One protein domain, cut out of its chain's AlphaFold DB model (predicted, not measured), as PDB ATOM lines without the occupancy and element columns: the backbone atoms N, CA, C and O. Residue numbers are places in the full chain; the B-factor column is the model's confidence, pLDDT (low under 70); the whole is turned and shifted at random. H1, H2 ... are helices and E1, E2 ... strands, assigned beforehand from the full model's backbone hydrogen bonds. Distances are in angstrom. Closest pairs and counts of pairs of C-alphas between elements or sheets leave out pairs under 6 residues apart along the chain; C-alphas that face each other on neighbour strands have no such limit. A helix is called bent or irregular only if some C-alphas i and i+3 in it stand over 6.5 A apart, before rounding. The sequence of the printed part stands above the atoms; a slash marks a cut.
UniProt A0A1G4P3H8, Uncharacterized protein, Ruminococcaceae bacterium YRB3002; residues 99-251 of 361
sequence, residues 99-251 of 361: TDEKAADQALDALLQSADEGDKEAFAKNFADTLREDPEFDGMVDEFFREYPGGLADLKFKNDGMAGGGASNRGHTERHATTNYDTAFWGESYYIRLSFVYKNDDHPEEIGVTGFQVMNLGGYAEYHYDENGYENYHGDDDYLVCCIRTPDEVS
ATOM      1  N   THR A  99     176.643  90.770 207.821       91.12
ATOM      2  CA  THR A  99     175.378  90.051 208.043       91.12
ATOM      3  C   THR A  99     174.293  90.648 207.155       91.12
ATOM      4  O   THR A  99     174.418  91.802 206.758       91.12
ATOM      5  N   ASP A 100     173.223  89.897 206.899       91.38
ATOM      6  CA  ASP A 100     172.091  90.334 206.073       91.38
ATOM      7  C   ASP A 100     171.521  91.675 206.576       91.38
ATOM      8  O   ASP A 100     171.386  92.617 205.807       91.38
ATOM      9  N   GLU A 101     171.292  91.794 207.890       91.62
ATOM     10  CA  GLU A 101     170.802  93.015 208.552       91.62
ATOM     11  C   GLU A 101     171.727  94.212 208.315       91.62
ATOM     12  O   GLU A 101     171.284  95.272 207.888       91.62
ATOM     13  N   LYS A 102     173.037  94.026 208.528       92.94
ATOM     14  CA  LYS A 102     174.012  95.103 208.349       92.94
ATOM     15  C   LYS A 102     174.141  95.499 206.878       92.94
ATOM     16  O   LYS A 102     174.322  96.675 206.595       92.94
ATOM     17  N   ALA A 103     174.088  94.533 205.964       94.81
ATOM     18  CA  ALA A 103     174.130  94.797 204.533       94.81
ATOM     19  C   ALA A 103     172.893  95.588 204.082       94.81
ATOM     20  O   ALA A 103     173.027  96.580 203.372       94.81
ATOM     21  N   ALA A 104     171.708  95.207 204.561       95.06
ATOM     22  CA  ALA A 104     170.474  95.913 204.254       95.06
ATOM     23  C   ALA A 104     170.520  97.374 204.737       95.06
ATOM     24  O   ALA A 104     170.287  98.278 203.940       95.06
ATOM     25  N   ASP A 105     170.914  97.603 205.994       94.00
ATOM     26  CA  ASP A 105     171.041  98.953 206.560       94.00
ATOM     27  C   ASP A 105     172.088  99.787 205.801       94.00
ATOM     28  O   ASP A 105     171.820 100.918 205.416       94.00
ATOM     29  N   GLN A 106     173.264  99.215 205.510       95.50
ATOM     30  CA  GLN A 106     174.316  99.910 204.757       95.50
ATOM     31  C   GLN A 106     173.864 100.321 203.355       95.50
ATOM     32  O   GLN A 106     174.156 101.437 202.932       95.50
ATOM     33  N   ALA A 107     173.197  99.425 202.624       97.31
ATOM     34  CA  ALA A 107     172.718  99.723 201.279       97.31
ATOM     35  C   ALA A 107     171.574 100.735 201.297       97.31
ATOM     36  O   ALA A 107     171.598 101.665 200.495       97.31
ATOM     37  N   LEU A 108     170.610 100.586 202.210       96.94
ATOM     38  CA  LEU A 108     169.510 101.535 202.350       96.94
ATOM     39  C   LEU A 108     170.041 102.941 202.656       96.94
ATOM     40  O   LEU A 108     169.692 103.882 201.946       96.94
ATOM     41  N   ASP A 109     170.919 103.066 203.655       96.38
ATOM     42  CA  ASP A 109     171.515 104.344 204.049       96.38
ATOM     43  C   ASP A 109     172.298 104.967 202.882       96.38
ATOM     44  O   ASP A 109     172.082 106.131 202.549       96.38
ATOM     45  N   ALA A 110     173.164 104.195 202.212       97.50
ATOM     46  CA  ALA A 110     173.979 104.696 201.103       97.50
ATOM     47  C   ALA A 110     173.132 105.153 199.905       97.50
ATOM     48  O   ALA A 110     173.402 106.207 199.321       97.50
ATOM     49  N   LEU A 111     172.100 104.384 199.542       98.38
ATOM     50  CA  LEU A 111     171.205 104.712 198.432       98.38
ATOM     51  C   LEU A 111     170.348 105.937 198.744       98.38
ATOM     52  O   LEU A 111     170.291 106.855 197.928       98.38
ATOM     53  N   LEU A 112     169.705 105.982 199.915       97.56
ATOM     54  CA  LEU A 112     168.860 107.117 200.288       97.56
ATOM     55  C   LEU A 112     169.680 108.391 200.480       97.56
ATOM     56  O   LEU A 112     169.260 109.442 200.010       97.56
ATOM     57  N   GLN A 113     170.862 108.305 201.096       97.75
ATOM     58  CA  GLN A 113     171.738 109.463 201.250       97.75
ATOM     59  C   GLN A 113     172.189 110.007 199.890       97.75
ATOM     60  O   GLN A 113     172.073 111.204 199.642       97.75
ATOM     61  N   SER A 114     172.646 109.137 198.983       98.31
ATOM     62  CA  SER A 114     173.066 109.565 197.639       98.31
ATOM     63  C   SER A 114     171.899 110.166 196.847       98.31
ATOM     64  O   SER A 114     172.078 111.143 196.119       98.31
ATOM     65  N   ALA A 115     170.692 109.613 197.008       97.94
ATOM     66  CA  ALA A 115     169.484 110.133 196.379       97.94
ATOM     67  C   ALA A 115     169.094 111.522 196.923       97.94
ATOM     68  O   ALA A 115     168.841 112.430 196.131       97.94
ATOM     69  N   ASP A 116     169.132 111.720 198.246       97.75
ATOM     70  CA  ASP A 116     168.872 113.014 198.897       97.75
ATOM     71  C   ASP A 116     169.920 114.082 198.541       97.75
ATOM     72  O   ASP A 116     169.592 115.263 198.408       97.75
ATOM     73  N   GLU A 117     171.176 113.681 198.344       97.75
ATOM     74  CA  GLU A 117     172.264 114.566 197.909       97.75
ATOM     75  C   GLU A 117     172.234 114.862 196.396       97.75
ATOM     76  O   GLU A 117     172.904 115.788 195.930       97.75
ATOM     77  N   GLY A 118     171.440 114.116 195.619       97.81
ATOM     78  CA  GLY A 118     171.396 114.235 194.162       97.81
ATOM     79  C   GLY A 118     172.611 113.622 193.447       97.81
ATOM     80  O   GLY A 118     172.831 113.912 192.268       97.81
ATOM     81  N   ASP A 119     173.413 112.805 194.135       98.38
ATOM     82  CA  ASP A 119     174.632 112.196 193.599       98.38
ATOM     83  C   ASP A 119     174.321 110.863 192.902       98.38
ATOM     84  O   ASP A 119     174.373 109.776 193.484       98.38
ATOM     85  N   LYS A 120     173.999 110.957 191.607       98.31
ATOM     86  CA  LYS A 120     173.714 109.796 190.752       98.31
ATOM     87  C   LYS A 120     174.896 108.838 190.627       98.31
ATOM     88  O   LYS A 120     174.682 107.637 190.500       98.31
ATOM     89  N   GLU A 121     176.128 109.350 190.651       98.12
ATOM     90  CA  GLU A 121     177.322 108.515 190.512       98.12
ATOM     91  C   GLU A 121     177.532 107.683 191.780       98.12
ATOM     92  O   GLU A 121     177.695 106.464 191.694       98.12
ATOM     93  N   ALA A 122     177.475 108.317 192.955       98.00
ATOM     94  CA  ALA A 122     177.556 107.617 194.234       98.00
ATOM     95  C   ALA A 122     176.412 106.608 194.396       98.00
ATOM     96  O   ALA A 122     176.654 105.465 194.787       98.00
ATOM     97  N   PHE A 123     175.188 106.984 194.009       98.56
ATOM     98  CA  PHE A 123     174.028 106.094 194.017       98.56
ATOM     99  C   PHE A 123     174.267 104.844 193.163       98.56
ATOM    100  O   PHE A 123     174.179 103.722 193.669       98.56
ATOM    101  N   ALA A 124     174.644 105.040 191.895       98.25
ATOM    102  CA  ALA A 124     174.886 103.974 190.931       98.25
ATOM    103  C   ALA A 124     175.940 102.971 191.415       98.25
ATOM    104  O   ALA A 124     175.751 101.770 191.263       98.25
ATOM    105  N   LYS A 125     177.029 103.430 192.046       98.19
ATOM    106  CA  LYS A 125     178.127 102.561 192.512       98.19
ATOM    107  C   LYS A 125     177.723 101.517 193.557       98.19
ATOM    108  O   LYS A 125     178.491 100.583 193.788       98.19
ATOM    109  N   ASN A 126     176.567 101.663 194.204       98.50
ATOM    110  CA  ASN A 126     176.070 100.685 195.174       98.50
ATOM    111  C   ASN A 126     175.469  99.433 194.515       98.50
ATOM    112  O   ASN A 126     175.315  98.413 195.190       98.50
ATOM    113  N   PHE A 127     175.149  99.485 193.220       98.38
ATOM    114  CA  PHE A 127     174.600  98.357 192.470       98.38
ATOM    115  C   PHE A 127     175.690  97.386 192.012       98.38
ATOM    116  O   PHE A 127     176.845  97.772 191.813       98.38
ATOM    117  N   ALA A 128     175.304  96.120 191.844       97.81
ATOM    118  CA  ALA A 128     176.172  95.083 191.294       97.81
ATOM    119  C   ALA A 128     176.722  95.488 189.915       97.81
ATOM    120  O   ALA A 128     176.023  96.125 189.124       97.81
ATOM    121  N   ASP A 129     177.966  95.106 189.613       97.62
ATOM    122  CA  ASP A 129     178.639  95.474 188.358       97.62
ATOM    123  C   ASP A 129     177.828  94.983 187.150       97.62
ATOM    124  O   ASP A 129     177.646  95.723 186.189       97.62
ATOM    125  N   THR A 130     177.248  93.785 187.254       96.12
ATOM    126  CA  THR A 130     176.397  93.187 186.215       96.12
ATOM    127  C   THR A 130     175.165  94.022 185.868       96.12
ATOM    128  O   THR A 130     174.777  94.047 184.704       96.12
ATOM    129  N   LEU A 131     174.569  94.727 186.837       95.31
ATOM    130  CA  LEU A 131     173.460  95.650 186.576       95.31
ATOM    131  C   LEU A 131     173.954  96.979 186.017       95.31
ATOM    132  O   LEU A 131     173.338  97.524 185.114       95.31
ATOM    133  N   ARG A 132     175.084  97.495 186.509       96.44
ATOM    134  CA  ARG A 132     175.663  98.755 186.008       96.44
ATOM    135  C   ARG A 132     176.144  98.652 184.559       96.44
ATOM    136  O   ARG A 132     176.282  99.666 183.884       96.44
ATOM    137  N   GLU A 133     176.438  97.440 184.100       96.75
ATOM    138  CA  GLU A 133     176.778  97.137 182.709       96.75
ATOM    139  C   GLU A 133     175.543  97.003 181.796       96.75
ATOM    140  O   GLU A 133     175.705  96.928 180.573       96.75
ATOM    141  N   ASP A 134     174.326  96.991 182.352       95.38
ATOM    142  CA  ASP A 134     173.090  96.993 181.572       95.38
ATOM    143  C   ASP A 134     172.959  98.319 180.786       95.38
ATOM    144  O   ASP A 134     173.050  99.400 181.376       95.38
ATOM    145  N   PRO A 135     172.738  98.281 179.455       95.88
ATOM    146  CA  PRO A 135     172.581  99.485 178.637       95.88
ATOM    147  C   PRO A 135     171.455 100.435 179.072       95.88
ATOM    148  O   PRO A 135     171.481 101.605 178.685       95.88
ATOM    149  N   GLU A 136     170.459  99.949 179.814       95.00
ATOM    150  CA  GLU A 136     169.314 100.730 180.288       95.00
ATOM    151  C   GLU A 136     169.527 101.307 181.697       95.00
ATOM    152  O   GLU A 136     168.797 102.219 182.094       95.00
ATOM    153  N   PHE A 137     170.565 100.861 182.418       96.19
ATOM    154  CA  PHE A 137     170.820 101.223 183.817       96.19
ATOM    155  C   PHE A 137     170.878 102.738 184.046       96.19
ATOM    156  O   PHE A 137     170.166 103.270 184.898       96.19
ATOM    157  N   ASP A 138     171.677 103.455 183.251       97.38
ATOM    158  CA  ASP A 138     171.816 104.913 183.368       97.38
ATOM    159  C   ASP A 138     170.469 105.632 183.164       97.38
ATOM    160  O   ASP A 138     170.160 106.608 183.851       97.38
ATOM    161  N   GLY A 139     169.637 105.125 182.245       96.94
ATOM    162  CA  GLY A 139     168.294 105.646 181.993       96.94
ATOM    163  C   GLY A 139     167.351 105.425 183.177       96.94
ATOM    164  O   GLY A 139     166.619 106.342 183.553       96.94
ATOM    165  N   MET A 140     167.419 104.247 183.804       95.88
ATOM    166  CA  MET A 140     166.652 103.927 185.011       95.88
ATOM    167  C   MET A 140     167.088 104.781 186.208       95.88
ATOM    168  O   MET A 140     166.241 105.262 186.957       95.88
ATOM    169  N   VAL A 141     168.389 105.051 186.372       98.06
ATOM    170  CA  VAL A 141     168.891 105.988 187.396       98.06
ATOM    171  C   VAL A 141     168.360 107.399 187.139       98.06
ATOM    172  O   VAL A 141     167.890 108.073 188.059       98.06
ATOM    173  N   ASP A 142     168.386 107.863 185.891       97.94
ATOM    174  CA  ASP A 142     167.846 109.172 185.528       97.94
ATOM    175  C   ASP A 142     166.343 109.297 185.802       97.94
ATOM    176  O   ASP A 142     165.881 110.367 186.206       97.94
ATOM    177  N   GLU A 143     165.581 108.228 185.581       96.56
ATOM    178  CA  GLU A 143     164.158 108.151 185.901       96.56
ATOM    179  C   GLU A 143     163.897 108.105 187.405       96.56
ATOM    180  O   GLU A 143     163.101 108.905 187.898       96.56
ATOM    181  N   PHE A 144     164.640 107.280 188.144       97.56
ATOM    182  CA  PHE A 144     164.557 107.201 189.599       97.56
ATOM    183  C   PHE A 144     164.694 108.590 190.239       97.56
ATOM    184  O   PHE A 144     163.824 109.033 190.985       97.56
ATOM    185  N   PHE A 145     165.754 109.325 189.893       98.12
ATOM    186  CA  PHE A 145     166.018 110.657 190.453       98.12
ATOM    187  C   PHE A 145     165.021 111.728 189.997       98.12
ATOM    188  O   PHE A 145     164.935 112.784 190.620       98.12
ATOM    189  N   ARG A 146     164.297 111.500 188.896       97.31
ATOM    190  CA  ARG A 146     163.259 112.421 188.415       97.31
ATOM    191  C   ARG A 146     162.022 112.379 189.308       97.31
ATOM    192  O   ARG A 146     161.394 113.416 189.496       97.31
ATOM    193  N   GLU A 147     161.684 111.196 189.816       95.62
ATOM    194  CA  GLU A 147     160.516 110.976 190.676       95.62
ATOM    195  C   GLU A 147     160.832 111.050 192.174       95.62
ATOM    196  O   GLU A 147     159.929 111.254 192.984       95.62
ATOM    197  N   TYR A 148     162.103 110.905 192.551       96.31
ATOM    198  CA  TYR A 148     162.511 110.836 193.947       96.31
ATOM    199  C   TYR A 148     162.067 112.070 194.764       96.31
ATOM    200  O   TYR A 148     162.381 113.205 194.391       96.31
ATOM    201  N   PRO A 149     161.369 111.882 195.903       92.62
ATOM    202  CA  PRO A 149     160.721 112.980 196.627       92.62
ATOM    203  C   PRO A 149     161.687 113.796 197.503       92.62
ATOM    204  O   PRO A 149     161.354 114.915 197.900       92.62
ATOM    205  N   GLY A 150     162.875 113.258 197.798       93.62
ATOM    206  CA  GLY A 150     163.843 113.849 198.721       93.62
ATOM    207  C   GLY A 150     163.437 113.771 200.201       93.62
ATOM    208  O   GLY A 150     162.265 113.655 200.558       93.62
ATOM    209  N   GLY A 151     164.429 113.871 201.083       92.44
ATOM    210  CA  GLY A 151     164.289 113.866 202.538       92.44
ATOM    211  C   GLY A 151     164.035 112.490 203.158       92.44
ATOM    212  O   GLY A 151     163.600 112.432 204.312       92.44
ATOM    213  N   LEU A 152     164.264 111.395 202.422       93.88
ATOM    214  CA  LEU A 152     164.018 110.047 202.941       93.88
ATOM    215  C   LEU A 152     165.198 109.503 203.762       93.88
ATOM    216  O   LEU A 152     164.969 108.645 204.611       93.88
ATOM    217  N   ALA A 153     166.427 109.994 203.574       93.19
ATOM    218  CA  ALA A 153     167.612 109.495 204.281       93.19
ATOM    219  C   ALA A 153     167.573 109.763 205.796       93.19
ATOM    220  O   ALA A 153     168.116 108.993 206.586       93.19
ATOM    221  N   ASP A 154     166.888 110.826 206.223       89.00
ATOM    222  CA  ASP A 154     166.758 111.193 207.641       89.00
ATOM    223  C   ASP A 154     165.687 110.373 208.391       89.00
ATOM    224  O   ASP A 154     165.465 110.555 209.597       89.00
ATOM    225  N   LEU A 155     164.982 109.480 207.691       88.88
ATOM    226  CA  LEU A 155     163.873 108.721 208.252       88.88
ATOM    227  C   LEU A 155     164.322 107.414 208.883       88.88
ATOM    228  O   LEU A 155     165.246 106.737 208.449       88.88
ATOM    229  N   LYS A 156     163.584 107.019 209.921       84.56
ATOM    230  CA  LYS A 156     163.715 105.684 210.492       84.56
ATOM    231  C   LYS A 156     162.748 104.756 209.790       84.56
ATOM    232  O   LYS A 156     161.534 104.876 209.963       84.56
ATOM    233  N   PHE A 157     163.307 103.823 209.044       84.25
ATOM    234  CA  PHE A 157     162.557 102.751 208.426       84.25
ATOM    235  C   PHE A 157     162.406 101.585 209.391       84.25
ATOM    236  O   PHE A 157     163.333 101.224 210.124       84.25
ATOM    237  N   LYS A 158     161.213 100.998 209.406       79.88
ATOM    238  CA  LYS A 158     160.982  99.736 210.092       79.88
ATOM    239  C   LYS A 158     161.240  98.619 209.089       79.88
ATOM    240  O   LYS A 158     160.680  98.621 208.002       79.88
ATOM    241  N   ASN A 159     162.121  97.688 209.445       79.12
ATOM    242  CA  ASN A 159     162.316  96.484 208.649       79.12
ATOM    243  C   ASN A 159     161.119  95.551 208.892       79.12
ATOM    244  O   ASN A 159     160.896  95.114 210.026       79.12
ATOM    245  N   ASP A 160     160.353  95.274 207.840       75.31
ATOM    246  CA  ASP A 160     159.135  94.461 207.896       75.31
ATOM    247  C   ASP A 160     159.390  92.963 207.671       75.31
ATOM    248  O   ASP A 160     158.471  92.142 207.643       75.31
ATOM    249  N   GLY A 161     160.662  92.581 207.580       75.50
ATOM    250  CA  GLY A 161     161.106  91.208 207.451       75.50
ATOM    251  C   GLY A 161     162.262  91.083 206.468       75.50
ATOM    252  O   GLY A 161     162.415  91.860 205.523       75.50
ATOM    253  N   MET A 162     163.071  90.051 206.684       84.50
ATOM    254  CA  MET A 162     164.221  89.739 205.851       84.50
ATOM    255  C   MET A 162     164.113  88.307 205.338       84.50
ATOM    256  O   MET A 162     164.027  87.359 206.120       84.50
ATOM    257  N   ALA A 163     164.112  88.161 204.019       81.88
ATOM    258  CA  ALA A 163     164.164  86.883 203.328       81.88
ATOM    259  C   ALA A 163     165.585  86.686 202.787       81.88
ATOM    260  O   ALA A 163     165.931  87.184 201.717       81.88
ATOM    261  N   GLY A 164     166.420  86.005 203.571       78.44
ATOM    262  CA  GLY A 164     167.795  85.657 203.210       78.44
ATOM    263  C   GLY A 164     167.900  84.249 202.628       78.44
ATOM    264  O   GLY A 164     167.235  83.317 203.090       78.44
ATOM    265  N   GLY A 165     168.766  84.085 201.631       76.75
ATOM    266  CA  GLY A 165     169.089  82.815 200.996       76.75
ATOM    267  C   GLY A 165     170.594  82.670 200.788       76.75
ATOM    268  O   GLY A 165     171.361  83.633 200.820       76.75
ATOM    269  N   GLY A 166     171.058  81.436 200.621       74.19
ATOM    270  CA  GLY A 166     172.464  81.213 200.325       74.19
ATOM    271  C   GLY A 166     172.779  79.784 199.930       74.19
ATOM    272  O   GLY A 166     172.198  78.824 200.446       74.19
ATOM    273  N   ALA A 167     173.743  79.650 199.029       71.00
ATOM    274  CA  ALA A 167     174.281  78.378 198.583       71.00
ATOM    275  C   ALA A 167     175.744  78.249 199.021       71.00
ATOM    276  O   ALA A 167     176.496  79.219 199.084       71.00
ATOM    277  N   SER A 168     176.171  77.027 199.345       71.69
ATOM    278  CA  SER A 168     177.591  76.736 199.539       71.69
ATOM    279  C   SER A 168     177.962  75.436 198.848       71.69
ATOM    280  O   SER A 168     177.477  74.362 199.216       71.69
ATOM    281  N   ASN A 169     178.850  75.528 197.858       61.22
ATOM    282  CA  ASN A 169     179.335  74.394 197.089       61.22
ATOM    283  C   ASN A 169     180.866  74.364 197.108       61.22
ATOM    284  O   ASN A 169     181.528  75.299 196.682       61.22
ATOM    285  N   ARG A 170     181.452  73.275 197.623       66.62
ATOM    286  CA  ARG A 170     182.914  73.034 197.625       66.62
ATOM    287  C   ARG A 170     183.791  74.161 198.204       66.62
ATOM    288  O   ARG A 170     184.978  74.203 197.917       66.62
ATOM    289  N   GLY A 171     183.244  74.993 199.088       68.69
ATOM    290  CA  GLY A 171     183.970  76.108 199.712       68.69
ATOM    291  C   GLY A 171     183.676  77.468 199.084       68.69
ATOM    292  O   GLY A 171     184.010  78.469 199.705       68.69
ATOM    293  N   HIS A 172     182.984  77.488 197.948       79.81
ATOM    294  CA  HIS A 172     182.405  78.681 197.347       79.81
ATOM    295  C   HIS A 172     181.051  78.958 198.000       79.81
ATOM    296  O   HIS A 172     180.313  78.025 198.352       79.81
ATOM    297  N   THR A 173     180.767  80.228 198.246       86.62
ATOM    298  CA  THR A 173     179.596  80.704 198.975       86.62
ATOM    299  C   THR A 173     178.931  81.815 198.191       86.62
ATOM    300  O   THR A 173     179.590  82.782 197.819       86.62
ATOM    301  N   GLU A 174     177.619  81.712 198.068       90.88
ATOM    302  CA  GLU A 174     176.744  82.778 197.611       90.88
ATOM    303  C   GLU A 174     175.783  83.124 198.752       90.88
ATOM    304  O   GLU A 174     175.256  82.221 199.418       90.88
ATOM    305  N   ARG A 175     175.589  84.414 199.019       91.94
ATOM    306  CA  ARG A 175     174.611  84.920 199.977       91.94
ATOM    307  C   ARG A 175     173.923  86.160 199.432       91.94
ATOM    308  O   ARG A 175     174.577  87.143 199.081       91.94
ATOM    309  N   HIS A 176     172.603  86.102 199.451       93.25
ATOM    310  CA  HIS A 176     171.716  87.150 198.986       93.25
ATOM    311  C   HIS A 176     170.574  87.330 199.981       93.25
ATOM    312  O   HIS A 176     170.236  86.416 200.740       93.25
ATOM    313  N   ALA A 177     169.959  88.502 199.978       93.50
ATOM    314  CA  ALA A 177     168.768  88.748 200.766       93.50
ATOM    315  C   ALA A 177     167.852  89.753 200.072       93.50
ATOM    316  O   ALA A 177     168.249  90.494 199.176       93.50
ATOM    317  N   THR A 178     166.592  89.739 200.484       92.81
ATOM    318  CA  THR A 178     165.601  90.756 200.143       92.81
ATOM    319  C   THR A 178     164.886  91.191 201.409       92.81
ATOM    320  O   THR A 178     164.625  90.381 202.303       92.81
ATOM    321  N   THR A 179     164.571  92.473 201.499       93.81
ATOM    322  CA  THR A 179     163.853  93.052 202.626       93.81
ATOM    323  C   THR A 179     162.910  94.145 202.144       93.81
ATOM    324  O   THR A 179     163.120  94.741 201.085       93.81
ATOM    325  N   ASN A 180     161.859  94.378 202.923       91.88
ATOM    326  CA  ASN A 180     160.911  95.454 202.698       91.88
ATOM    327  C   ASN A 180     160.932  96.389 203.903       91.88
ATOM    328  O   ASN A 180     161.049  95.944 205.050       91.88
ATOM    329  N   TYR A 181     160.779  97.672 203.626       91.50
ATOM    330  CA  TYR A 181     160.678  98.721 204.615       91.50
ATOM    331  C   TYR A 181     159.412  99.528 204.384       91.50
ATOM    332  O   TYR A 181     159.063  99.841 203.245       91.50
ATOM    333  N   ASP A 182     158.770  99.921 205.476       88.19
ATOM    334  CA  ASP A 182     157.664 100.862 205.467       88.19
ATOM    335  C   ASP A 182     157.945 102.027 206.428       88.19
ATOM    336  O   ASP A 182     158.595 101.890 207.473       88.19
ATOM    337  N   THR A 183     157.503 103.225 206.049       87.00
ATOM    338  CA  THR A 183     157.523 104.387 206.942       87.00
ATOM    339  C   THR A 183     156.467 105.409 206.548       87.00
ATOM    340  O   THR A 183     155.919 105.369 205.449       87.00
ATOM    341  N   ALA A 184     156.191 106.346 207.453       85.12
ATOM    342  CA  ALA A 184     155.329 107.487 207.187       85.12
ATOM    343  C   ALA A 184     156.162 108.775 207.167       85.12
ATOM    344  O   ALA A 184     156.827 109.109 208.150       85.12
ATOM    345  N   PHE A 185     156.079 109.527 206.073       82.56
ATOM    346  CA  PHE A 185     156.745 110.809 205.883       82.56
ATOM    347  C   PHE A 185     155.721 111.862 205.469       82.56
ATOM    348  O   PHE A 185     154.969 111.668 204.524       82.56
ATOM    349  N   TRP A 186     155.643 112.965 206.218       80.69
ATOM    350  CA  TRP A 186     154.760 114.106 205.909       80.69
ATOM    351  C   TRP A 186     153.267 113.744 205.754       80.69
ATOM    352  O   TRP A 186     152.509 114.448 205.096       80.69
ATOM    353  N   GLY A 187     152.824 112.684 206.437       81.00
ATOM    354  CA  GLY A 187     151.440 112.199 206.373       81.00
ATOM    355  C   GLY A 187     151.174 111.204 205.241       81.00
ATOM    356  O   GLY A 187     150.032 110.795 205.066       81.00
ATOM    357  N   GLU A 188     152.212 110.791 204.519       87.56
ATOM    358  CA  GLU A 188     152.151 109.833 203.423       87.56
ATOM    359  C   GLU A 188     152.971 108.577 203.743       87.56
ATOM    360  O   GLU A 188     154.016 108.650 204.392       87.56
ATOM    361  N   SER A 189     152.482 107.414 203.315       89.12
ATOM    362  CA  SER A 189     153.173 106.136 203.500       89.12
ATOM    363  C   SER A 189     154.122 105.862 202.341       89.12
ATOM    364  O   SER A 189     153.719 105.966 201.182       89.12
ATOM    365  N   TYR A 190     155.342 105.451 202.673       92.19
ATOM    366  CA  TYR A 190     156.378 105.042 201.735       92.19
ATOM    367  C   TYR A 190     156.736 103.574 201.946       92.19
ATOM    368  O   TYR A 190     156.818 103.098 203.081       92.19
ATOM    369  N   TYR A 191     156.973 102.891 200.834       92.31
ATOM    370  CA  TYR A 191     157.323 101.485 200.734       92.31
ATOM    371  C   TYR A 191     158.643 101.381 199.983       92.31
ATOM    372  O   TYR A 191     158.777 101.917 198.881       92.31
ATOM    373  N   ILE A 192     159.616 100.701 200.583       94.69
ATOM    374  CA  ILE A 192     160.907 100.446 199.956       94.69
ATOM    375  C   ILE A 192     161.148  98.947 199.907       94.69
ATOM    376  O   ILE A 192     161.075  98.274 200.934       94.69
ATOM    377  N   ARG A 193     161.490  98.429 198.730       93.94
ATOM    378  CA  ARG A 193     161.978  97.059 198.559       93.94
ATOM    379  C   ARG A 193     163.446  97.097 198.172       93.94
ATOM    380  O   ARG A 193     163.838  97.837 197.274       93.94
ATOM    381  N   LEU A 194     164.245  96.290 198.860       95.69
ATOM    382  CA  LEU A 194     165.686  96.205 198.667       95.69
ATOM    383  C   LEU A 194     166.097  94.740 198.506       95.69
ATOM    384  O   LEU A 194     165.837  93.917 199.385       95.69
ATOM    385  N   SER A 195     166.785  94.437 197.410       95.50
ATOM    386  CA  SER A 195     167.385  93.137 197.107       95.50
ATOM    387  C   SER A 195     168.880  93.313 196.863       95.50
ATOM    388  O   SER A 195     169.306  94.291 196.248       95.50
ATOM    389  N   PHE A 196     169.694  92.398 197.384       96.31
ATOM    390  CA  PHE A 196     171.149  92.522 197.312       96.31
ATOM    391  C   PHE A 196     171.873  91.181 197.439       96.31
ATOM    392  O   PHE A 196     171.402  90.246 198.095       96.31
ATOM    393  N   VAL A 197     173.074  91.130 196.865       96.75
ATOM    394  CA  VAL A 197     174.056  90.052 197.022       96.75
ATOM    395  C   VAL A 197     175.251  90.633 197.767       96.75
ATOM    396  O   VAL A 197     175.906  91.552 197.290       96.75
ATOM    397  N   TYR A 198     175.553  90.102 198.948       95.44
ATOM    398  CA  TYR A 198     176.642  90.620 199.791       95.44
ATOM    399  C   TYR A 198     177.809  89.635 199.923       95.44
ATOM    400  O   TYR A 198     178.796  89.908 200.607       95.44
ATOM    401  N   LYS A 199     177.698  88.463 199.288       94.81
ATOM    402  CA  LYS A 199     178.802  87.524 199.118       94.81
ATOM    403  C   LYS A 199     178.563  86.648 197.894       94.81
ATOM    404  O   LYS A 199     177.567  85.936 197.859       94.81
ATOM    405  N   ASN A 200     179.512  86.611 196.969       94.69
ATOM    406  CA  ASN A 200     179.559  85.617 195.903       94.69
ATOM    407  C   ASN A 200     181.026  85.298 195.571       94.69
ATOM    408  O   ASN A 200     181.742  86.134 195.027       94.69
ATOM    409  N   ASP A 201     181.490  84.112 195.973       91.56
ATOM    410  CA  ASP A 201     182.890  83.702 195.787       91.56
ATOM    411  C   ASP A 201     183.212  83.365 194.311       91.56
ATOM    412  O   ASP A 201     184.380  83.402 193.923       91.56
ATOM    413  N   ASP A 202     182.201  83.008 193.509       92.44
ATOM    414  CA  ASP A 202     182.360  82.604 192.102       92.44
ATOM    415  C   ASP A 202     182.143  83.767 191.125       92.44
ATOM    416  O   ASP A 202     182.821  83.827 190.099       92.44
ATOM    417  N   HIS A 203     181.246  84.690 191.477       94.19
ATOM    418  CA  HIS A 203     180.854  85.847 190.672       94.19
ATOM    419  C   HIS A 203     180.908  87.140 191.503       94.19
ATOM    420  O   HIS A 203     179.867  87.682 191.884       94.19
ATOM    421  N   PRO A 204     182.106  87.640 191.861       95.19
ATOM    422  CA  PRO A 204     182.246  88.860 192.659       95.19
ATOM    423  C   PRO A 204     181.647  90.110 191.991       95.19
ATOM    424  O   PRO A 204     181.324  91.067 192.690       95.19
ATOM    425  N   GLU A 205     181.478  90.108 190.669       96.38
ATOM    426  CA  GLU A 205     180.778  91.135 189.887       96.38
ATOM    427  C   GLU A 205     179.281  91.255 190.232       96.38
ATOM    428  O   GLU A 205     178.689  92.314 190.044       96.38
ATOM    429  N   GLU A 206     178.673  90.199 190.783       96.25
ATOM    430  CA  GLU A 206     177.273  90.202 191.222       96.25
ATOM    431  C   GLU A 206     177.097  90.799 192.625       96.25
ATOM    432  O   GLU A 206     175.969  91.016 193.059       96.25
ATOM    433  N   ILE A 207     178.189  91.055 193.360       97.69
ATOM    434  CA  ILE A 207     178.125  91.637 194.706       97.69
ATOM    435  C   ILE A 207     177.717  93.110 194.609       97.69
ATOM    436  O   ILE A 207     178.404  93.918 193.987       97.69
ATOM    437  N   GLY A 208     176.630  93.458 195.291       98.00
ATOM    438  CA  GLY A 208     176.046  94.791 195.331       98.00
ATOM    439  C   GLY A 208     174.529  94.736 195.486       98.00
ATOM    440  O   GLY A 208     173.935  93.680 195.727       98.00
ATOM    441  N   VAL A 209     173.894  95.896 195.359       98.19
ATOM    442  CA  VAL A 209     172.436  95.999 195.268       98.19
ATOM    443  C   VAL A 209     171.987  95.416 193.932       98.19
ATOM    444  O   VAL A 209     172.534  95.755 192.882       98.19
ATOM    445  N   THR A 210     171.001  94.524 193.987       96.75
ATOM    446  CA  THR A 210     170.415  93.855 192.820       96.75
ATOM    447  C   THR A 210     168.965  94.253 192.567       96.75
ATOM    448  O   THR A 210     168.399  93.873 191.551       96.75
ATOM    449  N   GLY A 211     168.359  95.013 193.481       96.06
ATOM    450  CA  GLY A 211     167.034  95.586 193.309       96.06
ATOM    451  C   GLY A 211     166.777  96.706 194.311       96.06
ATOM    452  O   GLY A 211     167.049  96.531 195.499       96.06
ATOM    453  N   PHE A 212     166.249  97.842 193.861       97.25
ATOM    454  CA  PHE A 212     165.856  98.950 194.725       97.25
ATOM    455  C   PHE A 212     164.612  99.658 194.197       97.25
ATOM    456  O   PHE A 212     164.602 100.205 193.097       97.25
ATOM    457  N   GLN A 213     163.552  99.645 194.995       95.44
ATOM    458  CA  GLN A 213     162.258 100.192 194.614       95.44
ATOM    459  C   GLN A 213     161.762 101.124 195.718       95.44
ATOM    460  O   GLN A 213     161.756 100.723 196.879       95.44
ATOM    461  N   VAL A 214     161.350 102.345 195.369       95.75
ATOM    462  CA  VAL A 214     160.782 103.343 196.291       95.75
ATOM    463  C   VAL A 214     159.428 103.793 195.765       95.75
ATOM    464  O   VAL A 214     159.327 104.295 194.647       95.75
ATOM    465  N   MET A 215     158.382 103.632 196.570       95.19
ATOM    466  CA  MET A 215     157.019 103.979 196.174       95.19
ATOM    467  C   MET A 215     156.273 104.645 197.323       95.19
ATOM    468  O   MET A 215     156.478 104.288 198.483       95.19
ATOM    469  N   ASN A 216     155.377 105.578 197.019       94.88
ATOM    470  CA  ASN A 216     154.358 106.008 197.977       94.88
ATOM    471  C   ASN A 216     153.098 105.127 197.860       94.88
ATOM    472  O   ASN A 216     153.059 104.176 197.079       94.88
ATOM    473  N   LEU A 217     152.047 105.431 198.628       93.31
ATOM    474  CA  LEU A 217     150.785 104.676 198.594       93.31
ATOM    475  C   LEU A 217     150.180 104.581 197.182       93.31
ATOM    476  O   LEU A 217     149.783 103.494 196.762       93.31
ATOM    477  N   GLY A 218     150.121 105.701 196.455       93.94
ATOM    478  CA  GLY A 218     149.582 105.747 195.094       93.94
ATOM    479  C   GLY A 218     150.438 104.970 194.097       93.94
ATOM    480  O   GLY A 218     149.912 104.168 193.330       93.94
ATOM    481  N   GLY A 219     151.757 105.149 194.154       94.25
ATOM    482  CA  GLY A 219     152.700 104.458 193.283       94.25
ATOM    483  C   GLY A 219     152.721 102.951 193.512       94.25
ATOM    484  O   GLY A 219     152.710 102.197 192.546       94.25
ATOM    485  N   TYR A 220     152.649 102.499 194.768       91.88
ATOM    486  CA  TYR A 220     152.562 101.071 195.089       91.88
ATOM    487  C   TYR A 220     151.279 100.455 194.522       91.88
ATOM    488  O   TYR A 220     151.314  99.396 193.894       91.88
ATOM    489  N   ALA A 221     150.142 101.130 194.722       91.56
ATOM    490  CA  ALA A 221     148.851 100.698 194.200       91.56
ATOM    491  C   ALA A 221     148.840 100.618 192.665       91.56
ATOM    492  O   ALA A 221     148.291  99.675 192.103       91.56
ATOM    493  N   GLU A 222     149.445 101.593 191.988       90.56
ATOM    494  CA  GLU A 222     149.551 101.602 190.530       90.56
ATOM    495  C   GLU A 222     150.502 100.532 189.993       90.56
ATOM    496  O   GLU A 222     150.172  99.873 189.007       90.56
ATOM    497  N   TYR A 223     151.660 100.366 190.626       88.62
ATOM    498  CA  TYR A 223     152.700  99.460 190.161       88.62
ATOM    499  C   TYR A 223     152.259  97.998 190.264       88.62
ATOM    500  O   TYR A 223     152.429  97.226 189.321       88.62
ATOM    501  N   HIS A 224     151.638  97.621 191.385       86.06
ATOM    502  CA  HIS A 224     151.262  96.233 191.644       86.06
ATOM    503  C   HIS A 224     149.910  95.822 191.069       86.06
ATOM    504  O   HIS A 224     149.684  94.622 190.924       86.06
ATOM    505  N   TYR A 225     149.031  96.766 190.726       85.31
ATOM    506  CA  TYR A 225     147.683  96.449 190.259       85.31
ATOM    507  C   TYR A 225     147.311  97.233 189.001       85.31
ATOM    508  O   TYR A 225     147.451  98.461 188.945       85.31
ATOM    509  N   ASP A 226     146.799  96.519 187.997       82.00
ATOM    510  CA  ASP A 226     146.226  97.144 186.807       82.00
ATOM    511  C   ASP A 226     144.895  97.856 187.123       82.00
ATOM    512  O   ASP A 226     144.370  97.811 188.240       82.00
ATOM    513  N   GLU A 227     144.325  98.546 186.134       77.38
ATOM    514  CA  GLU A 227     143.045  99.257 186.290       77.38
ATOM    515  C   GLU A 227     141.852  98.335 186.593       77.38
ATOM    516  O   GLU A 227     140.819  98.811 187.071       77.38
ATOM    517  N   ASN A 228     141.990  97.036 186.324       77.00
ATOM    518  CA  ASN A 228     140.975  96.026 186.591       77.00
ATOM    519  C   ASN A 228     141.238  95.281 187.912       77.00
ATOM    520  O   ASN A 228     140.457  94.410 188.268       77.00
ATOM    521  N   GLY A 229     142.312  95.599 188.642       73.75
ATOM    522  CA  GLY A 229     142.654  94.939 189.899       73.75
ATOM    523  C   GLY A 229     143.321  93.569 189.753       73.75
ATOM    524  O   GLY A 229     143.308  92.778 190.699       73.75
ATOM    525  N   TYR A 230     143.904  93.267 188.592       79.56
ATOM    526  CA  TYR A 230     144.832  92.146 188.445       79.56
ATOM    527  C   TYR A 230     146.213  92.530 188.963       79.56
ATOM    528  O   TYR A 230     146.676  93.652 188.755       79.56
ATOM    529  N   GLU A 231     146.896  91.576 189.601       80.38
ATOM    530  CA  GLU A 231     148.309  91.745 189.933       80.38
ATOM    531  C   GLU A 231     149.129  91.924 188.650       80.38
ATOM    532  O   GLU A 231     149.145  91.063 187.763       80.38
ATOM    533  N   ASN A 232     149.843  93.041 188.570       75.06
ATOM    534  CA  ASN A 232     150.843  93.266 187.546       75.06
ATOM    535  C   ASN A 232     152.077  92.427 187.883       75.06
ATOM    536  O   ASN A 232     152.862  92.762 188.769       75.06
ATOM    537  N   TYR A 233     152.295  91.356 187.121       63.56
ATOM    538  CA  TYR A 233     153.522  90.551 187.197       63.56
ATOM    539  C   TYR A 233     154.772  91.274 186.658       63.56
ATOM    540  O   TYR A 233     155.844  90.682 186.622       63.56
ATOM    541  N   HIS A 234     154.667  92.556 186.291       55.56
ATOM    542  CA  HIS A 234     155.807  93.403 185.923       55.56
ATOM    543  C   HIS A 234     156.843  93.555 187.053       55.56
ATOM    544  O   HIS A 234     157.986  93.912 186.795       55.56
ATOM    545  N   GLY A 235     156.471  93.234 188.300       52.44
ATOM    546  CA  GLY A 235     157.294  93.447 189.491       52.44
ATOM    547  C   GLY A 235     158.654  92.737 189.549       52.44
ATOM    548  O   GLY A 235     159.471  93.129 190.387       52.44
ATOM    549  N   ASP A 236     158.896  91.733 188.700       54.41
ATOM    550  CA  ASP A 236     160.143  90.955 188.694       54.41
ATOM    551  C   ASP A 236     161.168  91.416 187.641       54.41
ATOM    552  O   ASP A 236     162.339  91.054 187.766       54.41
ATOM    553  N   ASP A 237     160.766  92.217 186.646       64.31
ATOM    554  CA  ASP A 237     161.672  92.649 185.568       64.31
ATOM    555  C   ASP A 237     162.408  93.962 185.912       64.31
ATOM    556  O   ASP A 237     163.575  94.126 185.551       64.31
ATOM    557  N   ASP A 238     161.780  94.865 186.679       78.12
ATOM    558  CA  ASP A 238     162.375  96.165 187.014       78.12
ATOM    559  C   ASP A 238     163.151  96.121 188.343       78.12
ATOM    560  O   ASP A 238     162.589  96.130 189.448       78.12
ATOM    561  N   TYR A 239     164.482  96.129 188.246       89.81
ATOM    562  CA  TYR A 239     165.375  96.151 189.406       89.81
ATOM    563  C   TYR A 239     165.595  97.558 189.988       89.81
ATOM    564  O   TYR A 239     166.131  97.679 191.088       89.81
ATOM    565  N   LEU A 240     165.200  98.634 189.304       95.50
ATOM    566  CA  LEU A 240     165.308  99.999 189.821       95.50
ATOM    567  C   LEU A 240     164.039 100.791 189.513       95.50
ATOM    568  O   LEU A 240     163.762 101.088 188.358       95.50
ATOM    569  N   VAL A 241     163.285 101.157 190.552       94.62
ATOM    570  CA  VAL A 241     162.008 101.871 190.400       94.62
ATOM    571  C   VAL A 241     161.884 102.984 191.434       94.62
ATOM    572  O   VAL A 241     162.062 102.760 192.630       94.62
ATOM    573  N   CYS A 242     161.506 104.183 190.996       96.12
ATOM    574  CA  CYS A 242     160.884 105.178 191.865       96.12
ATOM    575  C   CYS A 242     159.526 105.531 191.270       96.12
ATOM    576  O   CYS A 242     159.474 105.993 190.135       96.12
ATOM    577  N   CYS A 243     158.449 105.259 192.005       94.19
ATOM    578  CA  CYS A 243     157.088 105.532 191.557       94.19
ATOM    579  C   CYS A 243     156.361 106.326 192.637       94.19
ATOM    580  O   CYS A 243     155.884 105.765 193.629       94.19
ATOM    581  N   ILE A 244     156.309 107.642 192.462       95.12
ATOM    582  CA  ILE A 244     155.629 108.553 193.381       95.12
ATOM    583  C   ILE A 244     154.422 109.132 192.654       95.12
ATOM    584  O   ILE A 244     154.553 109.753 191.599       95.12
ATOM    585  N   ARG A 245     153.227 108.906 193.203       94.50
ATOM    586  CA  ARG A 245     151.967 109.377 192.612       94.50
ATOM    587  C   ARG A 245     151.205 110.266 193.561       94.50
ATOM    588  O   ARG A 245     150.934 109.889 194.697       94.50
ATOM    589  N   THR A 246     150.827 111.438 193.083       91.12
ATOM    590  CA  THR A 246     149.971 112.345 193.838       91.12
ATOM    591  C   THR A 246     148.529 111.821 193.881       91.12
ATOM    592  O   THR A 246     148.114 111.081 192.985       91.12
ATOM    593  N   PRO A 247     147.717 112.234 194.873       87.25
ATOM    594  CA  PRO A 247     146.302 111.857 194.933       87.25
ATOM    595  C   PRO A 247     145.472 112.279 193.708       87.25
ATOM    596  O   PRO A 247     144.433 111.676 193.448       87.25
ATOM    597  N   ASP A 248     145.917 113.299 192.966       90.00
ATOM    598  CA  ASP A 248     145.271 113.752 191.726       90.00
ATOM    599  C   ASP A 248     145.601 112.843 190.524       90.00
ATOM    600  O   ASP A 248     144.840 112.802 189.557       90.00
ATOM    601  N   GLU A 249     146.723 112.117 190.572       91.38
ATOM    602  CA  GLU A 249     147.138 111.153 189.544       91.38
ATOM    603  C   GLU A 249     146.564 109.765 189.822       91.38
ATOM    604  O   GLU A 249     145.986 109.137 188.934       91.38
ATOM    605  N   VAL A 250     146.701 109.295 191.066       91.19
ATOM    606  CA  VAL A 250     146.220 107.986 191.504       91.19
ATOM    607  C   VAL A 250     145.512 108.136 192.843       91.19
ATOM    608  O   VAL A 250     146.128 108.342 193.888       91.19
ATOM    609  N   SER A 251     144.192 107.958 192.821       92.31
ATOM    610  CA  SER A 251     143.413 107.765 194.041       92.31
ATOM    611  C   SER A 251     143.764 106.398 194.625       92.31
ATOM    612  O   SER A 251     143.517 105.369 193.994       92.31
TER     613      SER A 251
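This is residues 99 to 251 of the 361 residues of an uncharacterized protein of Ruminococcaceae bacterium YRB3002 (UniProt A0A1G4P3H8). What shape appears first? A long, twisted sheet of five strands forms a slab, with H1 and H4 over one face, H2 packed on both of these helices, and the short H5 over part of the opposite face; the hairpin E1 and E2 reaches one far end at its turn by Arg 170. What makes it up? The printed part has 153 residues with six named helices and five named strands, in the order H1 H2 H3 H4 E1 E2 E3 E4 H5 H6 E5, and its class is mixed. The sheet runs E1 E2 E3 E4 E5, antiparallel but for the parallel E4 and E5. How large is it? It is compact, with a radius of gyration of the C-alphas of 15.8 A, and elongated, spanning 55 by 36 by 33 A.

Where are the strands? E1 is residues 158 to 169, 33.9 A long; E2 is residues 172 to 185, 42.0 A, from C-alpha 172 at (182.405, 78.681, 197.347); E3 is residues 188 to 200, 37.3 A; E4 is residues 208 to 216, 24.6 A; E5 is residues 240 to 243, ending with C-alpha 243 at (157.088, 105.532, 191.557). Where are the helices? H1 is residues 100 to 117, 25.6 A long, from C-alpha 100 at (172.091, 90.334, 206.073); H4 is 137 to 147, 15.8 A. H2 is 120 to 124, H3 129 to 132, H5 217 to 224 and H6 233 to 236, irregular but only just, with C-alphas 233 and 236 6.8 A apart.

How do the strands pair? E1 E2 E3 E4 form a meander of hairpins, each strand the antiparallel neighbour of the one before: N 163 and O 178, 2.9 A, N 181 and O 192, 2.8 A, and N 193 and O 213, 3.0 A, are within hydrogen-bond range. E4, H5 H6, E5 is a strand-helix-strand unit, two parallel strands joined through helices by a left-handed crossover, with N 243 and O 214 at 2.9 A. What is on the sheet? In three layers, helices on both faces, H1 is on one face at a height of 8.4 A and H4 on the same face at 5.6 A, with H5 on the opposite face at 7.3 A. The closest C-alphas are Ala 103 and Tyr 198 of H1 and E3, 6.8 A, Phe 144 and Cys 242 of H4 and E5, 4.8 A, and Gly 219 and Cys 243 of H5 and E5, 4.8 A; H3 only grazes the sheet. Which helices meet? H2 touches H1, whose residues 110 to 115 alone take part, closest at C-alphas 114 and 123, 5.1 A; H2 also touches H4, at C-alphas 120 and 141, 7.0 A. H6 touches H5, at C-alphas 224 and 235, 7.0 A. In H1, H2, H4 and H5 every O i to N i+4 pair is within hydrogen-bond range; H3 and H6 are too short for such a pair.

How far does it reach? The two C-alphas farthest apart, Arg 170 and Asp 248, are 55.8 A apart. Is it unbroken and sure? The printed part has no cut and no long link. Its mean pLDDT is 90.1, with residues 169 to 171 and 233 to 237 under 70.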